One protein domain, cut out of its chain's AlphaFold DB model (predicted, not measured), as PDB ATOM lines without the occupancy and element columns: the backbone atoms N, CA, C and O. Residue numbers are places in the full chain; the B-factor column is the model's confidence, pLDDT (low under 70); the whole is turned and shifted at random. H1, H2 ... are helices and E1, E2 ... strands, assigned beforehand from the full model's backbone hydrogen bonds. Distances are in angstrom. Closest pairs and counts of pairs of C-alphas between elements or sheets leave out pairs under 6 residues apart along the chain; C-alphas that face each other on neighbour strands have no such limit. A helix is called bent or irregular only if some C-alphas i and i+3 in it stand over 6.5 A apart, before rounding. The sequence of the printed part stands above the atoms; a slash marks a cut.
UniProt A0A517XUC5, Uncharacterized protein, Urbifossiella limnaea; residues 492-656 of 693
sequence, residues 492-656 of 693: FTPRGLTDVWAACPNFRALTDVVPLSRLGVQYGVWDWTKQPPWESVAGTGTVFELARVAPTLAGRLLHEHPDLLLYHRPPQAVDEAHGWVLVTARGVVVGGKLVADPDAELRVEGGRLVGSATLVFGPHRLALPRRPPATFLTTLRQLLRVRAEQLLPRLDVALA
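Overview. This is residues 492 to 656 of the 693 residues of an uncharacterized protein of Urbifossiella limnaea (UniProt A0A517XUC5). What is the main picture? A twisted five-stranded sheet, E1 to E5, makes the middle, with H3 and H7 over one face and H4 on the other; a smaller sheet, E6 to E8, lies toward one end of the long axis, and H1 and H2 make the other end. H7 runs along both sheets. What is it made of? The printed part has 165 residues with eight named helices and eight named strands, in the order H1 H2 H3 E1 H4 H5 E2 H6 E3 E4 E5 E6 E7 E8 H7 H8, class mixed; both sheets are antiparallel, in the orders E1 E2 E3 E4 E5 and E6 E7 E8. It is compact, with a radius of gyration of the C-alphas of 17.1 A, and spans 61 by 31 by 28 A.

Arrangement. How do the strands pair? E1, residues 540 to 542, E2, 564 to 568, E3, 581 to 584, E4, 588 to 590, and E5, 593 to 595, are antiparallel neighbours in that order, with N 541 and O 567 at 2.9 A, N 583 and O 566 at 2.8 A, N 582 and O 589 at 3.0 A and N 588 and O 595 at 2.8 A within hydrogen-bond range. E3 E4 E5 form a meander, each strand the antiparallel neighbour of the one before, as do E6, residues 602 to 606, E7, 613 to 617, and E8, 620 to 624, with N 605 and O 614, and N 615 and O 622, at 2.8 A. Which helices are on the sheets? H7, residues 630 to 647, is over E3 at a height over the sheet of 9.5 A, closest C-alphas Val 583 and Leu 639 at 7.2 A, and over E6 at 9.3 A. H3, residues 516 to 530, is on the same face as H7, and H4, residues 543 to 549, on the opposite face. H5, residues 551 to 560, only grazes that sheet, and H6, residues 572 to 578, only grazes both. What does the hub, H3, touch? It touches H1, residues 494 to 503, with C-alphas Pro 494 and Gly 520 closest at 5.9 A, H8, residues 650 to 654, with Gly 520 and Ala 654 closest at 4.9 A, and only just H7, with 3 pairs of C-alphas within 8 A, Val 521 and Leu 647 closest at 6.2 A, through residues 521 to 525 of H3 and 647 of H7 alone. H2, residues 505 to 511, touches H1 only at the corner, the C-alphas of Trp 501 and Arg 508 closest at 4.6 A. Are the helix backbones complete? Every O i to N i+4 pair is within hydrogen-bond range in H1, H2, H4, H5 and H8, against 10 of 11 in H3, 2 of 3 in H6 and 13 of 14 in H7.

Along the chain. Where are the anchors? H1 begins at C-alpha 494, (74.366, -30.969, 304.163), and H8 ends at C-alpha 654, (77.691, -26.605, 307.314). Which elements are long? H7 measures 25.0 A, H3 23.1 A and E6 13.6 A from first to last C-alpha; H3 is only just irregular, with C-alphas 527 and 530 6.7 A apart.

Size, cuts and confidence. How large is it? The two C-alphas farthest apart, those of Ala 503 and Arg 608, are 61.0 A apart. Is it unbroken and confident? The printed part has no cut and no long link, and no printed residue is under 70 in pLDDT; H8 has a mean of 77.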
ATOM      1  N   PHE A 492      77.350 -32.006 296.925       94.31
ATOM      2  CA  PHE A 492      76.207 -31.791 297.809       94.31
ATOM      3  C   PHE A 492      76.661 -31.261 299.170       94.31
ATOM      4  O   PHE A 492      77.474 -31.867 299.862       94.31
ATOM      5  N   THR A 493      76.059 -30.157 299.608       93.00
ATOM      6  CA  THR A 493      76.169 -29.686 300.994       93.00
ATOM      7  C   THR A 493      75.184 -30.438 301.897       93.00
ATOM      8  O   THR A 493      74.190 -30.987 301.399       93.00
ATOM      9  N   PRO A 494      75.352 -30.414 303.233       92.56
ATOM     10  CA  PRO A 494      74.366 -30.969 304.163       92.56
ATOM     11  C   PRO A 494      72.949 -30.452 303.919       92.56
ATOM     12  O   PRO A 494      71.977 -31.206 303.958       92.56
ATOM     13  N   ARG A 495      72.814 -29.163 303.584       87.69
ATOM     14  CA  ARG A 495      71.523 -28.580 303.223       87.69
ATOM     15  C   ARG A 495      70.987 -29.137 301.904       87.69
ATOM     16  O   ARG A 495      69.803 -29.474 301.856       87.69
ATOM     17  N   GLY A 496      71.825 -29.270 300.877       91.06
ATOM     18  CA  GLY A 496      71.449 -29.891 299.602       91.06
ATOM     19  C   GLY A 496      70.966 -31.334 299.774       91.06
ATOM     20  O   GLY A 496      69.963 -31.723 299.183       91.06
ATOM     21  N   LEU A 497      71.582 -32.098 300.676       93.12
ATOM     22  CA  LEU A 497      71.123 -33.446 301.027       93.12
ATOM     23  C   LEU A 497      69.730 -33.464 301.664       93.12
ATOM     24  O   LEU A 497      68.952 -34.375 301.402       93.12
ATOM     25  N   THR A 498      69.341 -32.433 302.421       90.88
ATOM     26  CA  THR A 498      67.951 -32.355 302.909       90.88
ATOM     27  C   THR A 498      66.924 -32.127 301.799       90.88
ATOM     28  O   THR A 498      65.753 -32.457 301.992       90.88
ATOM     29  N   ASP A 499      67.331 -31.550 300.662       91.69
ATOM     30  CA  ASP A 499      66.481 -31.469 299.471       91.69
ATOM     31  C   ASP A 499      66.390 -32.849 298.793       91.69
ATOM     32  O   ASP A 499      65.283 -33.267 298.448       91.69
ATOM     33  N   VAL A 500      67.499 -33.606 298.718       94.00
ATOM     34  CA  VAL A 500      67.497 -35.021 298.281       94.00
ATOM     35  C   VAL A 500      66.516 -35.831 299.128       94.00
ATOM     36  O   VAL A 500      65.621 -36.463 298.585       94.00
ATOM     37  N   TRP A 501      66.593 -35.755 300.458       93.12
ATOM     38  CA  TRP A 501      65.710 -36.507 301.366       93.12
ATOM     39  C   TRP A 501      64.229 -36.135 301.255       93.12
ATOM     40  O   TRP A 501      63.362 -36.912 301.655       93.12
ATOM     41  N   ALA A 502      63.919 -34.936 300.757       91.31
ATOM     42  CA  ALA A 502      62.546 -34.519 300.493       91.31
ATOM     43  C   ALA A 502      62.010 -35.068 299.159       91.31
ATOM     44  O   ALA A 502      60.795 -35.232 299.014       91.31
ATOM     45  N   ALA A 503      62.898 -35.326 298.196       94.00
ATOM     46  CA  ALA A 503      62.565 -35.866 296.880       94.00
ATOM     47  C   ALA A 503      62.634 -37.404 296.816       94.00
ATOM     48  O   ALA A 503      61.899 -38.012 296.041       94.00
ATOM     49  N   CYS A 504      63.504 -38.010 297.624       96.06
ATOM     50  CA  CYS A 504      63.951 -39.399 297.533       96.06
ATOM     51  C   CYS A 504      63.670 -40.136 298.864       96.06
ATOM     52  O   CYS A 504      64.486 -40.062 299.793       96.06
ATOM     53  N   PRO A 505      62.498 -40.785 299.017       94.44
ATOM     54  CA  PRO A 505      62.087 -41.408 300.277       94.44
ATOM     55  C   PRO A 505      62.988 -42.554 300.752       94.44
ATOM     56  O   PRO A 505      63.193 -42.687 301.959       94.44
ATOM     57  N   ASN A 506      63.537 -43.366 299.854       96.06
ATOM     58  CA  ASN A 506      64.413 -44.479 300.219       96.06
ATOM     59  C   ASN A 506      65.793 -43.969 300.639       96.06
ATOM     60  O   ASN A 506      66.334 -44.423 301.647       96.06
ATOM     61  N   PHE A 507      66.331 -42.959 299.951       94.62
ATOM     62  CA  PHE A 507      67.554 -42.276 300.377       94.62
ATOM     63  C   PHE A 507      67.386 -41.613 301.747       94.62
ATOM     64  O   PHE A 507      68.289 -41.646 302.588       94.62
ATOM     65  N   ARG A 508      66.200 -41.057 302.020       94.19
ATOM     66  CA  ARG A 508      65.846 -40.618 303.368       94.19
ATOM     67  C   ARG A 508      65.832 -41.788 304.347       94.19
ATOM     68  O   ARG A 508      66.477 -41.680 305.375       94.19
ATOM     69  N   ALA A 509      65.156 -42.898 304.057       94.38
ATOM     70  CA  ALA A 509      65.121 -44.058 304.954       94.38
ATOM     71  C   ALA A 509      66.531 -44.597 305.276       94.38
ATOM     72  O   ALA A 509      66.818 -44.955 306.417       94.38
ATOM     73  N   LEU A 510      67.447 -44.563 304.301       94.81
ATOM     74  CA  LEU A 510      68.861 -44.894 304.491       94.81
ATOM     75  C   LEU A 510      69.555 -43.953 305.500       94.81
ATOM     76  O   LEU A 510      70.451 -44.385 306.233       94.81
ATOM     77  N   THR A 511      69.143 -42.684 305.565       87.62
ATOM     78  CA  THR A 511      69.800 -41.593 306.309       87.62
ATOM     79  C   THR A 511      69.025 -41.072 307.530       87.62
ATOM     80  O   THR A 511      69.613 -40.331 308.312       87.62
ATOM     81  N   ASP A 512      67.776 -41.496 307.765       80.19
ATOM     82  CA  ASP A 512      66.825 -40.934 308.758       80.19
ATOM     83  C   ASP A 512      67.342 -41.005 310.213       80.19
ATOM     84  O   ASP A 512      66.880 -40.283 311.090       80.19
ATOM     85  N   VAL A 513      68.363 -41.829 310.470       71.38
ATOM     86  CA  VAL A 513      69.043 -41.972 311.773       71.38
ATOM     87  C   VAL A 513      70.095 -40.873 312.019       71.38
ATOM     88  O   VAL A 513      70.741 -40.851 313.065       71.38
ATOM     89  N   VAL A 514      70.331 -39.969 311.064       76.69
ATOM     90  CA  VAL A 514      71.357 -38.921 311.169       76.69
ATOM     91  C   VAL A 514      70.692 -37.566 311.404       76.69
ATOM     92  O   VAL A 514      70.153 -36.976 310.467       76.69
ATOM     93  N   PRO A 515      70.756 -37.023 312.634       85.75
ATOM     94  CA  PRO A 515      70.379 -35.642 312.884       85.75
ATOM     95  C   PRO A 515      71.142 -34.692 311.958       85.75
ATOM     96  O   PRO A 515      72.321 -34.907 311.670       85.75
ATOM     97  N   LEU A 516      70.497 -33.601 311.546       85.12
ATOM     98  CA  LEU A 516      71.112 -32.561 310.711       85.12
ATOM     99  C   LEU A 516      72.437 -32.048 311.277       85.12
ATOM    100  O   LEU A 516      73.386 -31.830 310.527       85.12
ATOM    101  N   SER A 517      72.512 -31.924 312.602       85.62
ATOM    102  CA  SER A 517      73.739 -31.570 313.304       85.62
ATOM    103  C   SER A 517      74.881 -32.534 312.953       85.62
ATOM    104  O   SER A 517      75.963 -32.156 312.517       85.62
ATOM    105  N   ARG A 518      74.620 -33.829 313.035       88.06
ATOM    106  CA  ARG A 518      75.629 -34.838 312.751       88.06
ATOM    107  C   ARG A 518      76.076 -34.846 311.286       88.06
ATOM    108  O   ARG A 518      77.258 -35.064 311.022       88.06
ATOM    109  N   LEU A 519      75.165 -34.578 310.350       91.31
ATOM    110  CA  LEU A 519      75.510 -34.450 308.934       91.31
ATOM    111  C   LEU A 519      76.503 -33.301 308.697       91.31
ATOM    112  O   LEU A 519      77.440 -33.461 307.920       91.31
ATOM    113  N   GLY A 520      76.327 -32.175 309.397       91.38
ATOM    114  CA  GLY A 520      77.251 -31.041 309.337       91.38
ATOM    115  C   GLY A 520      78.666 -31.402 309.788       91.38
ATOM    116  O   GLY A 520      79.632 -31.091 309.096       91.38
ATOM    117  N   VAL A 521      78.796 -32.138 310.897       92.44
ATOM    118  CA  VAL A 521      80.112 -32.587 311.389       92.44
ATOM    119  C   VAL A 521      80.753 -33.598 310.436       92.44
ATOM    120  O   VAL A 521      81.940 -33.492 310.146       92.44
ATOM    121  N   GLN A 522      79.985 -34.553 309.900       94.00
ATOM    122  CA  GLN A 522      80.497 -35.512 308.912       94.00
ATOM    123  C   GLN A 522      80.965 -34.822 307.624       94.00
ATOM    124  O   GLN A 522      81.983 -35.223 307.065       94.00
ATOM    125  N   TYR A 523      80.270 -33.771 307.184       93.81
ATOM    126  CA  TYR A 523      80.720 -32.937 306.071       93.81
ATOM    127  C   TYR A 523      82.028 -32.206 306.391       93.81
ATOM    128  O   TYR A 523      82.925 -32.191 305.559       93.81
ATOM    129  N   GLY A 524      82.181 -31.672 307.607       92.19
ATOM    130  CA  GLY A 524      83.441 -31.067 308.052       92.19
ATOM    131  C   GLY A 524      84.614 -32.056 308.061       92.19
ATOM    132  O   GLY A 524      85.691 -31.726 307.578       92.19
ATOM    133  N   VAL A 525      84.394 -33.288 308.541       94.19
ATOM    134  CA  VAL A 525      85.398 -34.368 308.467       94.19
ATOM    135  C   VAL A 525      85.772 -34.668 307.017       94.19
ATOM    136  O   VAL A 525      86.948 -34.836 306.712       94.19
ATOM    137  N   TRP A 526      84.773 -34.741 306.134       95.12
ATOM    138  CA  TRP A 526      84.982 -35.017 304.717       95.12
ATOM    139  C   TRP A 526      85.780 -33.906 304.022       95.12
ATOM    140  O   TRP A 526      86.750 -34.195 303.326       95.12
ATOM    141  N   ASP A 527      85.425 -32.642 304.255       92.38
ATOM    142  CA  ASP A 527      86.100 -31.468 303.685       92.38
ATOM    143  C   ASP A 527      87.592 -31.423 304.072       92.38
ATOM    144  O   ASP A 527      88.462 -31.092 303.264       92.38
ATOM    145  N   TRP A 528      87.910 -31.870 305.290       90.00
ATOM    146  CA  TRP A 528      89.274 -31.948 305.812       90.00
ATOM    147  C   TRP A 528      90.092 -33.150 305.368       90.00
ATOM    148  O   TRP A 528      91.273 -33.213 305.693       90.00
ATOM    149  N   THR A 529      89.549 -34.054 304.558       86.50
ATOM    150  CA  THR A 529      90.372 -35.107 303.937       86.50
ATOM    151  C   THR A 529      91.538 -34.537 303.119       86.50
ATOM    152  O   THR A 529      92.549 -35.210 302.947       86.50
ATOM    153  N   LYS A 530      91.442 -33.279 302.662       86.00
ATOM    154  CA  LYS A 530      92.514 -32.577 301.938       86.00
ATOM    155  C   LYS A 530      93.597 -31.979 302.842       86.00
ATOM    156  O   LYS A 530      94.727 -31.832 302.393       86.00
ATOM    157  N   GLN A 531      93.241 -31.577 304.063       88.06
ATOM    158  CA  GLN A 531      94.129 -30.939 305.046       88.06
ATOM    159  C   GLN A 531      93.662 -31.323 306.461       88.06
ATOM    160  O   GLN A 531      92.966 -30.540 307.117       88.06
ATOM    161  N   PRO A 532      93.954 -32.556 306.914       89.44
ATOM    162  CA  PRO A 532      93.364 -33.082 308.132       89.44
ATOM    163  C   PRO A 532      94.007 -32.438 309.366       89.44
ATOM    164  O   PRO A 532      95.210 -32.566 309.574       89.44
ATOM    165  N   PRO A 533      93.242 -31.818 310.276       87.50
ATOM    166  CA  PRO A 533      93.832 -31.241 311.484       87.50
ATOM    167  C   PRO A 533      94.413 -32.286 312.448       87.50
ATOM    168  O   PRO A 533      95.188 -31.961 313.348       87.50
ATOM    169  N   TRP A 534      94.034 -33.552 312.270       88.88
ATOM    170  CA  TRP A 534      94.581 -34.706 312.979       88.88
ATOM    171  C   TRP A 534      95.774 -35.350 312.258       88.88
ATOM    172  O   TRP A 534      96.185 -36.431 312.662       88.88
ATOM    173  N   GLU A 535      96.354 -34.724 311.226       88.94
ATOM    174  CA  GLU A 535      97.519 -35.266 310.499       88.94
ATOM    175  C   GLU A 535      98.720 -35.525 311.418       88.94
ATOM    176  O   GLU A 535      99.431 -36.516 311.274       88.94
ATOM    177  N   SER A 536      98.894 -34.683 312.439       85.75
ATOM    178  CA  SER A 536      99.921 -34.871 313.473       85.75
ATOM    179  C   SER A 536      99.670 -36.084 314.382       85.75
ATOM    180  O   SER A 536     100.576 -36.515 315.094       85.75
ATOM    181  N   VAL A 537      98.471 -36.675 314.346       87.12
ATOM    182  CA  VAL A 537      98.114 -37.893 315.079       87.12
ATOM    183  C   VAL A 537      98.229 -39.102 314.153       87.12
ATOM    184  O   VAL A 537      97.244 -39.554 313.560       87.12
ATOM    185  N   ALA A 538      99.437 -39.660 314.063       80.56
ATOM    186  CA  ALA A 538      99.720 -40.841 313.248       80.56
ATOM    187  C   ALA A 538      98.718 -41.989 313.501       80.56
ATOM    188  O   ALA A 538      98.354 -42.277 314.642       80.56
ATOM    189  N   GLY A 539      98.280 -42.660 312.429       87.75
ATOM    190  CA  GLY A 539      97.355 -43.799 312.508       87.75
ATOM    191  C   GLY A 539      95.884 -43.433 312.743       87.75
ATOM    192  O   GLY A 539      95.095 -44.308 313.107       87.75
ATOM    193  N   THR A 540      95.516 -42.162 312.560       94.81
ATOM    194  CA  THR A 540      94.121 -41.698 312.585       94.81
ATOM    195  C   THR A 540      93.561 -41.651 311.170       94.81
ATOM    196  O   THR A 540      94.156 -41.019 310.302       94.81
ATOM    197  N   GLY A 541      92.414 -42.289 310.948       95.50
ATOM    198  CA  GLY A 541      91.693 -42.251 309.680       95.50
ATOM    199  C   GLY A 541      90.264 -41.745 309.845       95.50
ATOM    200  O   GLY A 541      89.723 -41.649 310.954       95.50
ATOM    201  N   THR A 542      89.631 -41.419 308.724       97.25
ATOM    202  CA  THR A 542      88.245 -40.934 308.712       97.25
ATOM    203  C   THR A 542      87.234 -42.076 308.671       97.25
ATOM    204  O   THR A 542      87.507 -43.186 308.213       97.25
ATOM    205  N   VAL A 543      86.001 -41.808 309.099       97.12
ATOM    206  CA  VAL A 543      84.899 -42.771 308.966       97.12
ATOM    207  C   VAL A 543      84.656 -43.207 307.508       97.12
ATOM    208  O   VAL A 543      84.239 -44.340 307.266       97.12
ATOM    209  N   PHE A 544      84.959 -42.341 306.536       97.56
ATOM    210  CA  PHE A 544      84.837 -42.625 305.104       97.56
ATOM    211  C   PHE A 544      85.890 -43.630 304.627       97.56
ATOM    212  O   PHE A 544      85.552 -44.604 303.955       97.56
ATOM    213  N   GLU A 545      87.147 -43.463 305.046       96.88
ATOM    214  CA  GLU A 545      88.210 -44.446 304.802       96.88
ATOM    215  C   GLU A 545      87.893 -45.789 305.457       96.88
ATOM    216  O   GLU A 545      88.001 -46.830 304.807       96.88
ATOM    217  N   LEU A 546      87.440 -45.774 306.717       97.12
ATOM    218  CA  LEU A 546      87.045 -46.984 307.440       97.12
ATOM    219  C   LEU A 546      85.995 -47.772 306.655       97.12
ATOM    220  O   LEU A 546      86.123 -48.986 306.477       97.12
ATOM    221  N   ALA A 547      84.977 -47.066 306.156       97.62
ATOM    222  CA  ALA A 547      83.909 -47.653 305.367       97.62
ATOM    223  C   ALA A 547      84.413 -48.299 304.072       97.62
ATOM    224  O   ALA A 547      83.739 -49.200 303.589       97.62
ATOM    225  N   ARG A 548      85.569 -47.916 303.518       96.81
ATOM    226  CA  ARG A 548      86.141 -48.526 302.304       96.81
ATOM    227  C   ARG A 548      87.120 -49.657 302.626       96.81
ATOM    228  O   ARG A 548      87.015 -50.731 302.046       96.81
ATOM    229  N   VAL A 549      88.041 -49.427 303.561       95.69
ATOM    230  CA  VAL A 549      89.211 -50.292 303.789       95.69
ATOM    231  C   VAL A 549      88.890 -51.524 304.639       95.69
ATOM    232  O   VAL A 549      89.485 -52.578 304.430       95.69
ATOM    233  N   ALA A 550      87.942 -51.433 305.579       95.94
ATOM    234  CA  ALA A 550      87.633 -52.540 306.489       95.94
ATOM    235  C   ALA A 550      86.119 -52.835 306.555       95.94
ATOM    236  O   ALA A 550      85.489 -52.548 307.574       95.94
ATOM    237  N   PRO A 551      85.515 -53.444 305.511       95.56
ATOM    238  CA  PRO A 551      84.063 -53.611 305.372       95.56
ATOM    239  C   PRO A 551      83.352 -54.200 306.597       95.56
ATOM    240  O   PRO A 551      82.383 -53.625 307.100       95.56
ATOM    241  N   THR A 552      83.853 -55.330 307.104       95.69
ATOM    242  CA  THR A 552      83.256 -56.057 308.234       95.69
ATOM    243  C   THR A 552      83.364 -55.264 309.533       95.69
ATOM    244  O   THR A 552      82.402 -55.172 310.298       95.69
ATOM    245  N   LEU A 553      84.525 -54.650 309.775       96.12
ATOM    246  CA  LEU A 553      84.761 -53.840 310.965       96.12
ATOM    247  C   LEU A 553      83.921 -52.560 310.932       96.12
ATOM    248  O   LEU A 553      83.254 -52.252 311.915       96.12
ATOM    249  N   ALA A 554      83.902 -51.865 309.794       97.12
ATOM    250  CA  ALA A 554      83.120 -50.656 309.584       97.12
ATOM    251  C   ALA A 554      81.630 -50.899 309.826       97.12
ATOM    252  O   ALA A 554      81.001 -50.124 310.535       97.12
ATOM    253  N   GLY A 555      81.072 -51.992 309.292       96.56
ATOM    254  CA  GLY A 555      79.664 -52.335 309.499       96.56
ATOM    255  C   GLY A 555      79.306 -52.502 310.978       96.56
ATOM    256  O   GLY A 555      78.300 -51.958 311.428       96.56
ATOM    257  N   ARG A 556      80.146 -53.198 311.752       97.12
ATOM    258  CA  ARG A 556      79.956 -53.363 313.202       97.12
ATOM    259  C   ARG A 556      80.098 -52.036 313.953       97.12
ATOM    260  O   ARG A 556      79.179 -51.645 314.666       97.12
ATOM    261  N   LEU A 557      81.199 -51.312 313.740       96.69
ATOM    262  CA  LEU A 557      81.469 -50.059 314.450       96.69
ATOM    263  C   LEU A 557      80.436 -48.974 314.133       96.69
ATOM    264  O   LEU A 557      80.024 -48.256 315.031       96.69
ATOM    265  N   LEU A 558      79.972 -48.869 312.887       96.25
ATOM    266  CA  LEU A 558      78.935 -47.907 312.494       96.25
ATOM    267  C   LEU A 558      77.539 -48.298 312.976       96.25
ATOM    268  O   LEU A 558      76.658 -47.443 313.064       96.25
ATOM    269  N   HIS A 559      77.310 -49.578 313.266       95.06
ATOM    270  CA  HIS A 559      76.080 -50.003 313.917       95.06
ATOM    271  C   HIS A 559      76.068 -49.594 315.396       95.06
ATOM    272  O   HIS A 559      75.086 -49.010 315.850       95.06
ATOM    273  N   GLU A 560      77.162 -49.851 316.117       95.69
ATOM    274  CA  GLU A 560      77.312 -49.548 317.551       95.69
ATOM    275  C   GLU A 560      77.478 -48.044 317.820       95.69
ATOM    276  O   GLU A 560      76.859 -47.467 318.718       95.69
ATOM    277  N   HIS A 561      78.290 -47.390 316.995       95.88
ATOM    278  CA  HIS A 561      78.617 -45.974 317.053       95.88
ATOM    279  C   HIS A 561      78.195 -45.327 315.742       95.88
ATOM    280  O   HIS A 561      79.038 -45.012 314.898       95.88
ATOM    281  N   PRO A 562      76.884 -45.108 315.540       93.88
ATOM    282  CA  PRO A 562      76.419 -44.516 314.308       93.88
ATOM    283  C   PRO A 562      77.111 -43.171 314.111       93.88
ATOM    284  O   PRO A 562      77.540 -42.907 313.002       93.88
ATOM    285  N   ASP A 563      77.319 -42.370 315.156       94.19
ATOM    286  CA  ASP A 563      77.962 -41.053 315.135       94.19
ATOM    287  C   ASP A 563      79.496 -41.033 315.035       94.19
ATOM    288  O   ASP A 563      80.104 -40.021 315.382       94.19
ATOM    289  N   LEU A 564      80.115 -42.109 314.544       96.94
ATOM    290  CA  LEU A 564      81.551 -42.191 314.281       96.94
ATOM    291  C   LEU A 564      82.013 -41.151 313.244       96.94
ATOM    292  O   LEU A 564      81.382 -40.969 312.198       96.94
ATOM    293  N   LEU A 565      83.125 -40.483 313.552       96.25
ATOM    294  CA  LEU A 565      83.749 -39.431 312.746       96.25
ATOM    295  C   LEU A 565      85.169 -39.825 312.336       96.25
ATOM    296  O   LEU A 565      85.487 -39.819 311.150       96.25
ATOM    297  N   LEU A 566      85.992 -40.206 313.316       97.31
ATOM    298  CA  LEU A 566      87.371 -40.656 313.121       97.31
ATOM    299  C   LEU A 566      87.593 -41.969 313.867       97.31
ATOM    300  O   LEU A 566      86.914 -42.260 314.855       97.31
ATOM    301  N   TYR A 567      88.587 -42.727 313.435       97.31
ATOM    302  CA  TYR A 567      89.112 -43.869 314.170       97.31
ATOM    303  C   TYR A 567      90.624 -43.720 314.303       97.31
ATOM    304  O   TYR A 567      91.281 -43.174 313.421       97.31
ATOM    305  N   HIS A 568      91.181 -44.207 315.402       96.81
ATOM    306  CA  HIS A 568      92.617 -44.249 315.624       96.81
ATOM    307  C   HIS A 568      93.011 -45.664 316.031       96.81
ATOM    308  O   HIS A 568      92.399 -46.247 316.933       96.81
ATOM    309  N   ARG A 569      94.024 -46.217 315.357       95.62
ATOM    310  CA  ARG A 569      94.570 -47.535 315.681       95.62
ATOM    311  C   ARG A 569      95.599 -47.388 316.805       95.62
ATOM    312  O   ARG A 569      96.693 -46.885 316.545       95.62
ATOM    313  N   PRO A 570      95.275 -47.802 318.041       94.25
ATOM    314  CA  PRO A 570      96.179 -47.606 319.156       94.25
ATOM    315  C   PRO A 570      97.339 -48.618 319.103       94.25
ATOM    316  O   PRO A 570      97.319 -49.561 318.307       94.25
ATOM    317  N   PRO A 571      98.356 -48.465 319.968       93.62
ATOM    318  CA  PRO A 571      99.402 -49.469 320.136       93.62
ATOM    319  C   PRO A 571      98.821 -50.853 320.469       93.62
ATOM    320  O   PRO A 571      97.816 -50.944 321.174       93.62
ATOM    321  N   GLN A 572      99.498 -51.924 320.039       92.44
ATOM    322  CA  GLN A 572      99.028 -53.316 320.153       92.44
ATOM    323  C   GLN A 572      98.506 -53.687 321.552       92.44
ATOM    324  O   GLN A 572      97.453 -54.300 321.667       92.44
ATOM    325  N   ALA A 573      99.181 -53.246 322.622       88.75
ATOM    326  CA  ALA A 573      98.768 -53.530 324.001       88.75
ATOM    327  C   ALA A 573      97.376 -52.976 324.372       88.75
ATOM    328  O   ALA A 573      96.720 -53.510 325.263       88.75
ATOM    329  N   VAL A 574      96.946 -51.888 323.730       92.88
ATOM    330  CA  VAL A 574      95.613 -51.302 323.915       92.88
ATOM    331  C   VAL A 574      94.625 -51.920 322.929       92.88
ATOM    332  O   VAL A 574      93.510 -52.226 323.336       92.88
ATOM    333  N   ASP A 575      95.040 -52.148 321.676       94.25
ATOM    334  CA  ASP A 575      94.207 -52.772 320.633       94.25
ATOM    335  C   ASP A 575      93.716 -54.163 321.071       94.25
ATOM    336  O   ASP A 575      92.521 -54.442 321.050       94.25
ATOM    337  N   GLU A 576      94.613 -55.002 321.600       92.69
ATOM    338  CA  GLU A 576      94.278 -56.344 322.101       92.69
ATOM    339  C   GLU A 576      93.294 -56.327 323.280       92.69
ATOM    340  O   GLU A 576      92.492 -57.245 323.429       92.69
ATOM    341  N   ALA A 577      93.354 -55.295 324.126       93.75
ATOM    342  CA  ALA A 577      92.566 -55.223 325.354       93.75
ATOM    343  C   ALA A 577      91.215 -54.518 325.171       93.75
ATOM    344  O   ALA A 577      90.222 -54.916 325.775       93.75
ATOM    345  N   HIS A 578      91.182 -53.455 324.364       94.94
ATOM    346  CA  HIS A 578      90.055 -52.519 324.275       94.94
ATOM    347  C   HIS A 578      89.655 -52.163 322.841       94.94
ATOM    348  O   HIS A 578      88.685 -51.424 322.657       94.94
ATOM    349  N   GLY A 579      90.369 -52.671 321.835       94.31
ATOM    350  CA  GLY A 579      90.141 -52.361 320.428       94.31
ATOM    351  C   GLY A 579      90.538 -50.936 320.046       94.31
ATOM    352  O   GLY A 579      91.371 -50.289 320.683       94.31
ATOM    353  N   TRP A 580      89.941 -50.444 318.960       96.44
ATOM    354  CA  TRP A 580      90.280 -49.147 318.376       96.44
ATOM    355  C   TRP A 580      89.722 -47.978 319.185       96.44
ATOM    356  O   TRP A 580      88.661 -48.072 319.803       96.44
ATOM    357  N   VAL A 581      90.419 -46.844 319.125       97.50
ATOM    358  CA  VAL A 581      89.924 -45.584 319.688       97.50
ATOM    359  C   VAL A 581      88.995 -44.942 318.668       97.50
ATOM    360  O   VAL A 581      89.371 -44.747 317.512       97.50
ATOM    361  N   LEU A 582      87.782 -44.597 319.087       98.12
ATOM    362  CA  LEU A 582      86.760 -44.048 318.200       98.12
ATOM    363  C   LEU A 582      86.462 -42.602 318.579       98.12
ATOM    364  O   LEU A 582      86.167 -42.310 319.735       98.12
ATOM    365  N   VAL A 583      86.481 -41.689 317.613       97.50
ATOM    366  CA  VAL A 583      86.047 -40.302 317.816       97.50
ATOM    367  C   VAL A 583      84.647 -40.159 317.245       97.50
ATOM    368  O   VAL A 583      84.436 -40.308 316.043       97.50
ATOM    369  N   THR A 584      83.682 -39.872 318.109       96.69
ATOM    370  CA  THR A 584      82.267 -39.719 317.753       96.69
ATOM    371  C   THR A 584      81.807 -38.278 317.952       96.69
ATOM    372  O   THR A 584      82.466 -37.485 318.629       96.69
ATOM    373  N   ALA A 585      80.630 -37.929 317.429       93.56
ATOM    374  CA  ALA A 585      80.026 -36.630 317.715       93.56
ATOM    375  C   ALA A 585      79.792 -36.415 319.225       93.56
ATOM    376  O   ALA A 585      79.902 -35.285 319.692       93.56
ATOM    377  N   ARG A 586      79.538 -37.475 320.008       95.12
ATOM    378  CA  ARG A 586      79.306 -37.405 321.467       95.12
ATOM    379  C   ARG A 586      80.568 -37.387 322.333       95.12
ATOM    380  O   ARG A 586      80.513 -36.877 323.445       95.12
ATOM    381  N   GLY A 587      81.686 -37.919 321.852       96.69
ATOM    382  CA  GLY A 587      82.924 -38.024 322.628       96.69
ATOM    383  C   GLY A 587      83.948 -38.958 321.994       96.69
ATOM    384  O   GLY A 587      83.720 -39.505 320.914       96.69
ATOM    385  N   VAL A 588      85.068 -39.162 322.678       97.94
ATOM    386  CA  VAL A 588      86.060 -40.189 322.341       97.94
ATOM    387  C   VAL A 588      85.740 -41.458 323.131       97.94
ATOM    388  O   VAL A 588      85.458 -41.392 324.328       97.94
ATOM    389  N   VAL A 589      85.746 -42.604 322.451       98.19
ATOM    390  CA  VAL A 589      85.429 -43.920 323.010       98.19
ATOM    391  C   VAL A 589      86.683 -44.788 323.045       98.19
ATOM    392  O   VAL A 589      87.354 -44.951 322.025       98.19
ATOM    393  N   VAL A 590      86.960 -45.374 324.211       97.38
ATOM    394  CA  VAL A 590      88.031 -46.358 324.435       97.38
ATOM    395  C   VAL A 590      87.448 -47.516 325.242       97.38
ATOM    396  O   VAL A 590      86.875 -47.286 326.307       97.38
ATOM    397  N   GLY A 591      87.526 -48.753 324.737       94.88
ATOM    398  CA  GLY A 591      86.978 -49.927 325.438       94.88
ATOM    399  C   GLY A 591      85.482 -49.805 325.760       94.88
ATOM    400  O   GLY A 591      85.036 -50.164 326.849       94.88
ATOM    401  N   GLY A 592      84.708 -49.181 324.863       95.88
ATOM    402  CA  GLY A 592      83.280 -48.904 325.059       95.88
ATOM    403  C   GLY A 592      82.956 -47.794 326.071       95.88
ATOM    404  O   GLY A 592      81.781 -47.509 326.306       95.88
ATOM    405  N   LYS A 593      83.958 -47.137 326.674       97.75
ATOM    406  CA  LYS A 593      83.765 -46.004 327.594       97.75
ATOM    407  C   LYS A 593      83.918 -44.681 326.860       97.75
ATOM    408  O   LYS A 593      84.908 -44.479 326.169       97.75
ATOM    409  N   LEU A 594      82.943 -43.788 327.025       98.06
ATOM    410  CA  LEU A 594      82.883 -42.493 326.347       98.06
ATOM    411  C   LEU A 594      83.292 -41.352 327.287       98.06
ATOM    412  O   LEU A 594      82.801 -41.268 328.415       98.06
ATOM    413  N   VAL A 595      84.145 -40.455 326.786       98.38
ATOM    414  CA  VAL A 595      84.537 -39.193 327.430       98.38
ATOM    415  C   VAL A 595      84.379 -38.054 326.428       98.38
ATOM    416  O   VAL A 595      84.843 -38.147 325.292       98.38
ATOM    417  N   ALA A 596      83.690 -36.988 326.832       97.19
ATOM    418  CA  ALA A 596      83.393 -35.842 325.971       97.19
ATOM    419  C   ALA A 596      84.240 -34.599 326.279       97.19
ATOM    420  O   ALA A 596      84.383 -33.749 325.400       97.19
ATOM    421  N   ASP A 597      84.751 -34.500 327.506       97.25
ATOM    422  CA  ASP A 597      85.481 -33.345 328.026       97.25
ATOM    423  C   ASP A 597      86.904 -33.276 327.431       97.25
ATOM    424  O   ASP A 597      87.653 -34.253 327.573       97.25
ATOM    425  N   PRO A 598      87.284 -32.175 326.746       96.62
ATOM    426  CA  PRO A 598      88.626 -32.001 326.196       96.62
ATOM    427  C   PRO A 598      89.741 -31.990 327.247       96.62
ATOM    428  O   PRO A 598      90.873 -32.363 326.924       96.62
ATOM    429  N   ASP A 599      89.421 -31.625 328.488       96.88
ATOM    430  CA  ASP A 599      90.374 -31.489 329.591       96.88
ATOM    431  C   ASP A 599      90.277 -32.641 330.603       96.88
ATOM    432  O   ASP A 599      90.826 -32.570 331.705       96.88
ATOM    433  N   ALA A 600      89.632 -33.744 330.210       96.75
ATOM    434  CA  ALA A 600      89.512 -34.936 331.035       96.75
ATOM    435  C   ALA A 600      90.872 -35.453 331.538       96.75
ATOM    436  O   ALA A 600      91.892 -35.431 330.839       96.75
ATOM    437  N   GLU A 601      90.872 -35.997 332.755       97.25
ATOM    438  CA  GLU A 601      92.059 -36.601 333.350       97.25
ATOM    439  C   GLU A 601      92.511 -37.829 332.540       97.25
ATOM    440  O   GLU A 601      91.761 -38.791 332.359       97.25
ATOM    441  N   LEU A 602      93.757 -37.793 332.054       97.00
ATOM    442  CA  LEU A 602      94.383 -38.863 331.277       97.00
ATOM    443  C   LEU A 602      95.731 -39.229 331.892       97.00
ATOM    444  O   LEU A 602      96.698 -38.471 331.773       97.00
ATOM    445  N   ARG A 603      95.815 -40.403 332.519       96.94
ATOM    446  CA  ARG A 603      97.076 -40.952 333.040       96.94
ATOM    447  C   ARG A 603      97.047 -42.470 333.113       96.94
ATOM    448  O   ARG A 603      95.986 -43.083 333.098       96.94
ATOM    449  N   VAL A 604      98.224 -43.081 333.207       96.62
ATOM    450  CA  VAL A 604      98.354 -44.524 333.446       96.62
ATOM    451  C   VAL A 604      98.872 -44.746 334.858       96.62
ATOM    452  O   VAL A 604      99.955 -44.278 335.207       96.62
ATOM    453  N   GLU A 605      98.095 -45.465 335.656       95.94
ATOM    454  CA  GLU A 605      98.478 -45.968 336.971       95.94
ATOM    455  C   GLU A 605      99.131 -47.355 336.835       95.94
ATOM    456  O   GLU A 605      98.750 -48.155 335.979       95.94
ATOM    457  N   GLY A 606     100.112 -47.656 337.689       91.12
ATOM    458  CA  GLY A 606     100.743 -48.978 337.752       91.12
ATOM    459  C   GLY A 606     101.621 -49.339 336.543       91.12
ATOM    460  O   GLY A 606     102.288 -48.487 335.947       91.12
ATOM    461  N   GLY A 607     101.673 -50.634 336.217       80.31
ATOM    462  CA  GLY A 607     102.394 -51.154 335.048       80.31
ATOM    463  C   GLY A 607     103.858 -51.547 335.274       80.31
ATOM    464  O   GLY A 607     104.597 -51.636 334.298       80.31
ATOM    465  N   ARG A 608     104.291 -51.782 336.525       82.12
ATOM    466  CA  ARG A 608     105.607 -52.404 336.805       82.12
ATOM    467  C   ARG A 608     105.598 -53.917 336.549       82.12
ATOM    468  O   ARG A 608     106.627 -54.475 336.197       82.12
ATOM    469  N   LEU A 609     104.437 -54.556 336.698       78.31
ATOM    470  CA  LEU A 609     104.200 -55.973 336.408       78.31
ATOM    471  C   LEU A 609     103.215 -56.114 335.235       78.31
ATOM    472  O   LEU A 609     102.347 -55.253 335.043       78.31
ATOM    473  N   VAL A 610     103.323 -57.193 334.459       78.69
ATOM    474  CA  VAL A 610     102.352 -57.518 333.394       78.69
ATOM    475  C   VAL A 610     100.950 -57.633 334.007       78.69
ATOM    476  O   VAL A 610     100.782 -58.248 335.055       78.69
ATOM    477  N   GLY A 611      99.956 -56.991 333.390       81.19
ATOM    478  CA  GLY A 611      98.567 -56.950 333.864       81.19
ATOM    479  C   GLY A 611      98.265 -55.916 334.959       81.19
ATOM    480  O   GLY A 611      97.119 -55.804 335.375       81.19
ATOM    481  N   SER A 612      99.257 -55.143 335.421       89.62
ATOM    482  CA  SER A 612      99.070 -54.153 336.503       89.62
ATOM    483  C   SER A 612      98.847 -52.711 336.029       89.62
ATOM    484  O   SER A 612      98.794 -51.800 336.854       89.62
ATOM    485  N   ALA A 613      98.788 -52.460 334.718       93.88
ATOM    486  CA  ALA A 613      98.587 -51.112 334.192       93.88
ATOM    487  C   ALA A 613      97.089 -50.777 334.155       93.88
ATOM    488  O   ALA A 613      96.288 -51.575 333.683       93.88
ATOM    489  N   THR A 614      96.704 -49.590 334.620       96.19
ATOM    490  CA  THR A 614      95.328 -49.083 334.526       96.19
ATOM    491  C   THR A 614      95.337 -47.715 333.860       96.19
ATOM    492  O   THR A 614      95.976 -46.786 334.351       96.19
ATOM    493  N   LEU A 615      94.635 -47.572 332.739       96.94
ATOM    494  CA  LEU A 615      94.402 -46.286 332.091       96.94
ATOM    495  C   LEU A 615      93.239 -45.571 332.783       96.94
ATOM    496  O   LEU A 615      92.112 -46.064 332.781       96.94
ATOM    497  N   VAL A 616      93.519 -44.402 333.349       97.50
ATOM    498  CA  VAL A 616      92.510 -43.443 333.805       97.50
ATOM    499  C   VAL A 616      92.100 -42.607 332.593       97.50
ATOM    500  O   VAL A 616      92.936 -41.916 332.008       97.50
ATOM    501  N   PHE A 617      90.836 -42.731 332.192       97.25
ATOM    502  CA  PHE A 617      90.224 -42.065 331.042       97.25
ATOM    503  C   PHE A 617      88.996 -41.278 331.517       97.25
ATOM    504  O   PHE A 617      87.872 -41.792 331.525       97.25
ATOM    505  N   GLY A 618      89.222 -40.047 331.985       97.00
ATOM    506  CA  GLY A 618      88.214 -39.250 332.683       97.00
ATOM    507  C   GLY A 618      87.693 -39.990 333.926       97.00
ATOM    508  O   GLY A 618      88.497 -40.397 334.763       97.00
ATOM    509  N   PRO A 619      86.374 -40.232 334.055       97.12
ATOM    510  CA  PRO A 619      85.815 -40.965 335.193       97.12
ATOM    511  C   PRO A 619      86.036 -42.487 335.112       97.12
ATOM    512  O   PRO A 619      85.664 -43.212 336.034       97.12
ATOM    513  N   HIS A 620      86.593 -42.999 334.010       97.88
ATOM    514  CA  HIS A 620      86.709 -44.435 333.765       97.88
ATOM    515  C   HIS A 620      88.114 -44.951 334.076       97.88
ATOM    516  O   HIS A 620      89.114 -44.280 333.831       97.88
ATOM    517  N   ARG A 621      88.188 -46.189 334.567       97.50
ATOM    518  CA  ARG A 621      89.435 -46.929 334.799       97.50
ATOM    519  C   ARG A 621      89.427 -48.185 333.930       97.50
ATOM    520  O   ARG A 621      88.511 -48.997 334.044       97.50
ATOM    521  N   LEU A 622      90.418 -48.331 333.054       96.69
ATOM    522  CA  LEU A 622      90.521 -49.422 332.081       96.69
ATOM    523  C   LEU A 622      91.783 -50.246 332.344       96.69
ATOM    524  O   LEU A 622      92.893 -49.720 332.271       96.69
ATOM    525  N   ALA A 623      91.627 -51.536 332.641       95.56
ATOM    526  CA  ALA A 623      92.756 -52.438 332.868       95.56
ATOM    527  C   ALA A 623      93.508 -52.713 331.558       95.56
ATOM    528  O   ALA A 623      92.889 -53.001 330.537       95.56
ATOM    529  N   LEU A 624      94.837 -52.638 331.577       94.69
ATOM    530  CA  LEU A 624      95.699 -52.865 330.423       94.69
ATOM    531  C   LEU A 624      96.705 -53.990 330.707       94.69
ATOM    532  O   LEU A 624      97.306 -54.026 331.786       94.69
ATOM    533  N   PRO A 625      96.971 -54.875 329.729       92.25
ATOM    534  CA  PRO A 625      97.933 -55.959 329.896       92.25
ATOM    535  C   PRO A 625      99.364 -55.431 330.058       92.25
ATOM    536  O   PRO A 625     100.180 -56.030 330.757       92.25
ATOM    537  N   ARG A 626      99.686 -54.292 329.431       92.31
ATOM    538  CA  ARG A 626     100.992 -53.627 329.510       92.31
ATOM    539  C   ARG A 626     100.817 -52.112 329.517       92.31
ATOM    540  O   ARG A 626      99.823 -51.592 329.011       92.31
ATOM    541  N   ARG A 627     101.796 -51.398 330.077       93.88
ATOM    542  CA  ARG A 627     101.814 -49.931 330.075       93.88
ATOM    543  C   ARG A 627     101.957 -49.418 328.631       93.88
ATOM    544  O   ARG A 627     102.930 -49.793 327.975       93.88
ATOM    545  N   PRO A 628     101.028 -48.589 328.122       93.56
ATOM    546  CA  PRO A 628     101.123 -48.058 326.772       93.56
ATOM    547  C   PRO A 628     102.230 -46.990 326.686       93.56
ATOM    548  O   PRO A 628     102.578 -46.384 327.707       93.56
ATOM    549  N   PRO A 629     102.774 -46.727 325.484       94.00
ATOM    550  CA  PRO A 629     103.705 -45.625 325.250       94.00
ATOM    551  C   PRO A 629     103.134 -44.282 325.723       94.00
ATOM    552  O   PRO A 629     101.945 -44.019 325.557       94.00
ATOM    553  N   ALA A 630     103.980 -43.397 326.265       92.81
ATOM    554  CA  ALA A 630     103.547 -42.080 326.752       92.81
ATOM    555  C   ALA A 630     102.881 -41.225 325.655       92.81
ATOM    556  O   ALA A 630     101.955 -40.466 325.938       92.81
ATOM    557  N   THR A 631     103.298 -41.411 324.399       95.19
ATOM    558  CA  THR A 631     102.712 -40.759 323.220       95.19
ATOM    559  C   THR A 631     101.221 -41.049 323.062       95.19
ATOM    560  O   THR A 631     100.488 -40.173 322.617       95.19
ATOM    561  N   PHE A 632     100.738 -42.217 323.504       95.50
ATOM    562  CA  PHE A 632      99.323 -42.580 323.415       95.50
ATOM    563  C   PHE A 632      98.418 -41.655 324.244       95.50
ATOM    564  O   PHE A 632      97.334 -41.286 323.797       95.50
ATOM    565  N   LEU A 633      98.863 -41.224 325.432       96.12
ATOM    566  CA  LEU A 633      98.098 -40.274 326.251       96.12
ATOM    567  C   LEU A 633      98.022 -38.896 325.589       96.12
ATOM    568  O   LEU A 633      96.968 -38.258 325.612       96.12
ATOM    569  N   THR A 634      99.124 -38.453 324.979       95.69
ATOM    570  CA  THR A 634      99.166 -37.213 324.196       95.69
ATOM    571  C   THR A 634      98.207 -37.293 323.013       95.69
ATOM    572  O   THR A 634      97.413 -36.377 322.816       95.69
ATOM    573  N   THR A 635      98.200 -38.421 322.295       96.31
ATOM    574  CA  THR A 635      97.254 -38.702 321.211       96.31
ATOM    575  C   THR A 635      95.801 -38.641 321.684       96.31
ATOM    576  O   THR A 635      95.002 -37.945 321.067       96.31
ATOM    577  N   LEU A 636      95.439 -39.297 322.794       96.62
ATOM    578  CA  LEU A 636      94.068 -39.246 323.324       96.62
ATOM    579  C   LEU A 636      93.631 -37.818 323.673       96.62
ATOM    580  O   LEU A 636      92.527 -37.412 323.308       96.62
ATOM    581  N   ARG A 637      94.505 -37.043 324.331       96.88
ATOM    582  CA  ARG A 637      94.235 -35.632 324.647       96.88
ATOM    583  C   ARG A 637      94.035 -34.812 323.375       96.88
ATOM    584  O   ARG A 637      93.117 -34.002 323.293       96.88
ATOM    585  N   GLN A 638      94.869 -35.046 322.368       96.31
ATOM    586  CA  GLN A 638      94.768 -34.354 321.092       96.31
ATOM    587  C   GLN A 638      93.476 -34.708 320.348       96.31
ATOM    588  O   GLN A 638      92.818 -33.808 319.839       96.31
ATOM    589  N   LEU A 639      93.059 -35.977 320.332       96.62
ATOM    590  CA  LEU A 639      91.795 -36.395 319.714       96.62
ATOM    591  C   LEU A 639      90.578 -35.761 320.407       96.62
ATOM    592  O   LEU A 639      89.646 -35.322 319.729       96.62
ATOM    593  N   LEU A 640      90.596 -35.671 321.741       97.00
ATOM    594  CA  LEU A 640      89.562 -34.978 322.513       97.00
ATOM    595  C   LEU A 640      89.481 -33.483 322.144       97.00
ATOM    596  O   LEU A 640      88.383 -32.983 321.885       97.00
ATOM    597  N   ARG A 641      90.627 -32.798 322.034       96.25
ATOM    598  CA  ARG A 641      90.699 -31.384 321.617       96.25
ATOM    599  C   ARG A 641      90.285 -31.163 320.169       96.25
ATOM    600  O   ARG A 641      89.433 -30.323 319.915       96.25
ATOM    601  N   VAL A 642      90.794 -31.956 319.224       94.75
ATOM    602  CA  VAL A 642      90.403 -31.886 317.802       94.75
ATOM    603  C   VAL A 642      88.887 -32.015 317.657       94.75
ATOM    604  O   VAL A 642      88.260 -31.260 316.911       94.75
ATOM    605  N   ARG A 643      88.264 -32.929 318.411       94.38
ATOM    606  CA  ARG A 643      86.806 -33.042 318.441       94.38
ATOM    607  C   ARG A 643      86.142 -31.755 318.943       94.38
ATOM    608  O   ARG A 643      85.262 -31.236 318.261       94.38
ATOM    609  N   ALA A 644      86.514 -31.288 320.132       95.06
ATOM    610  CA  ALA A 644      85.826 -30.187 320.803       95.06
ATOM    611  C   ALA A 644      86.053 -28.828 320.120       95.06
ATOM    612  O   ALA A 644      85.102 -28.084 319.905       95.06
ATOM    613  N   GLU A 645      87.298 -28.529 319.761       94.31
ATOM    614  CA  GLU A 645      87.737 -27.207 319.306       94.31
ATOM    615  C   GLU A 645      87.618 -27.031 317.791       94.31
ATOM    616  O   GLU A 645      87.533 -25.905 317.311       94.31
ATOM    617  N   GLN A 646      87.616 -28.126 317.024       91.44
ATOM    618  CA  GLN A 646      87.685 -28.046 315.564       91.44
ATOM    619  C   GLN A 646      86.454 -28.664 314.897       91.44
ATOM    620  O   GLN A 646      85.784 -28.000 314.105       91.44
ATOM    621  N   LEU A 647      86.113 -29.913 315.228       90.12
ATOM    622  CA  LEU A 647      85.010 -30.615 314.564       90.12
ATOM    623  C   LEU A 647      83.629 -30.056 314.932       90.12
ATOM    624  O   LEU A 647      82.797 -29.860 314.045       90.12
ATOM    625  N   LEU A 648      83.362 -29.809 316.218       90.19
ATOM    626  CA  LEU A 648      82.037 -29.356 316.663       90.19
ATOM    627  C   LEU A 648      81.671 -27.930 316.211       90.19
ATOM    628  O   LEU A 648      80.541 -27.759 315.752       90.19
ATOM    629  N   PRO A 649      82.563 -26.919 316.245       89.06
ATOM    630  CA  PRO A 649      82.214 -25.561 315.806       89.06
ATOM    631  C   PRO A 649      81.795 -25.449 314.330       89.06
ATOM    632  O   PRO A 649      81.100 -24.512 313.945       89.06
ATOM    633  N   ARG A 650      82.166 -26.417 313.481       79.69
ATOM    634  CA  ARG A 650      81.787 -26.456 312.053       79.69
ATOM    635  C   ARG A 650      80.313 -26.790 311.811       79.69
ATOM    636  O   ARG A 650      79.845 -26.670 310.676       79.69
ATOM    637  N   LEU A 651      79.586 -27.178 312.858       80.44
ATOM    638  CA  LEU A 651      78.168 -27.509 312.800       80.44
ATOM    639  C   LEU A 651      77.333 -26.430 312.107       80.44
ATOM    640  O   LEU A 651      76.554 -26.729 311.201       80.44
ATOM    641  N   ASP A 652      77.531 -25.185 312.525       76.19
ATOM    642  CA  ASP A 652      76.686 -24.068 312.114       76.19
ATOM    643  C   ASP A 652      77.004 -23.618 310.685       76.19
ATOM    644  O   ASP A 652      76.099 -23.326 309.902       76.19
ATOM    645  N   VAL A 653      78.286 -23.656 310.304       74.62
ATOM    646  CA  VAL A 653      78.747 -23.305 308.952       74.62
ATOM    647  C   VAL A 653      78.169 -24.270 307.916       74.62
ATOM    648  O   VAL A 653      77.687 -23.851 306.866       74.62
ATOM    649  N   ALA A 654      78.155 -25.567 308.228       72.62
ATOM    650  CA  ALA A 654      77.691 -26.605 307.314       72.62
ATOM    651  C   ALA A 654      76.159 -26.594 307.098       72.62
ATOM    652  O   ALA A 654      75.656 -27.162 306.122       72.62
ATOM    653  N   LEU A 655      75.411 -25.942 307.994       76.38
ATOM    654  CA  LEU A 655      73.952 -25.805 307.937       76.38
ATOM    655  C   LEU A 655      73.484 -24.479 307.318       76.38
ATOM    656  O   LEU A 655      72.270 -24.277 307.172       76.38
ATOM    657  N   ALA A 656      74.412 -23.603 306.923       80.75
ATOM    658  CA  ALA A 656      74.091 -22.338 306.278       80.75
ATOM    659  C   ALA A 656      73.237 -22.547 305.006       80.75
ATOM    660  O   ALA A 656      73.407 -23.527 304.270       80.75
TER     661      ALA A 656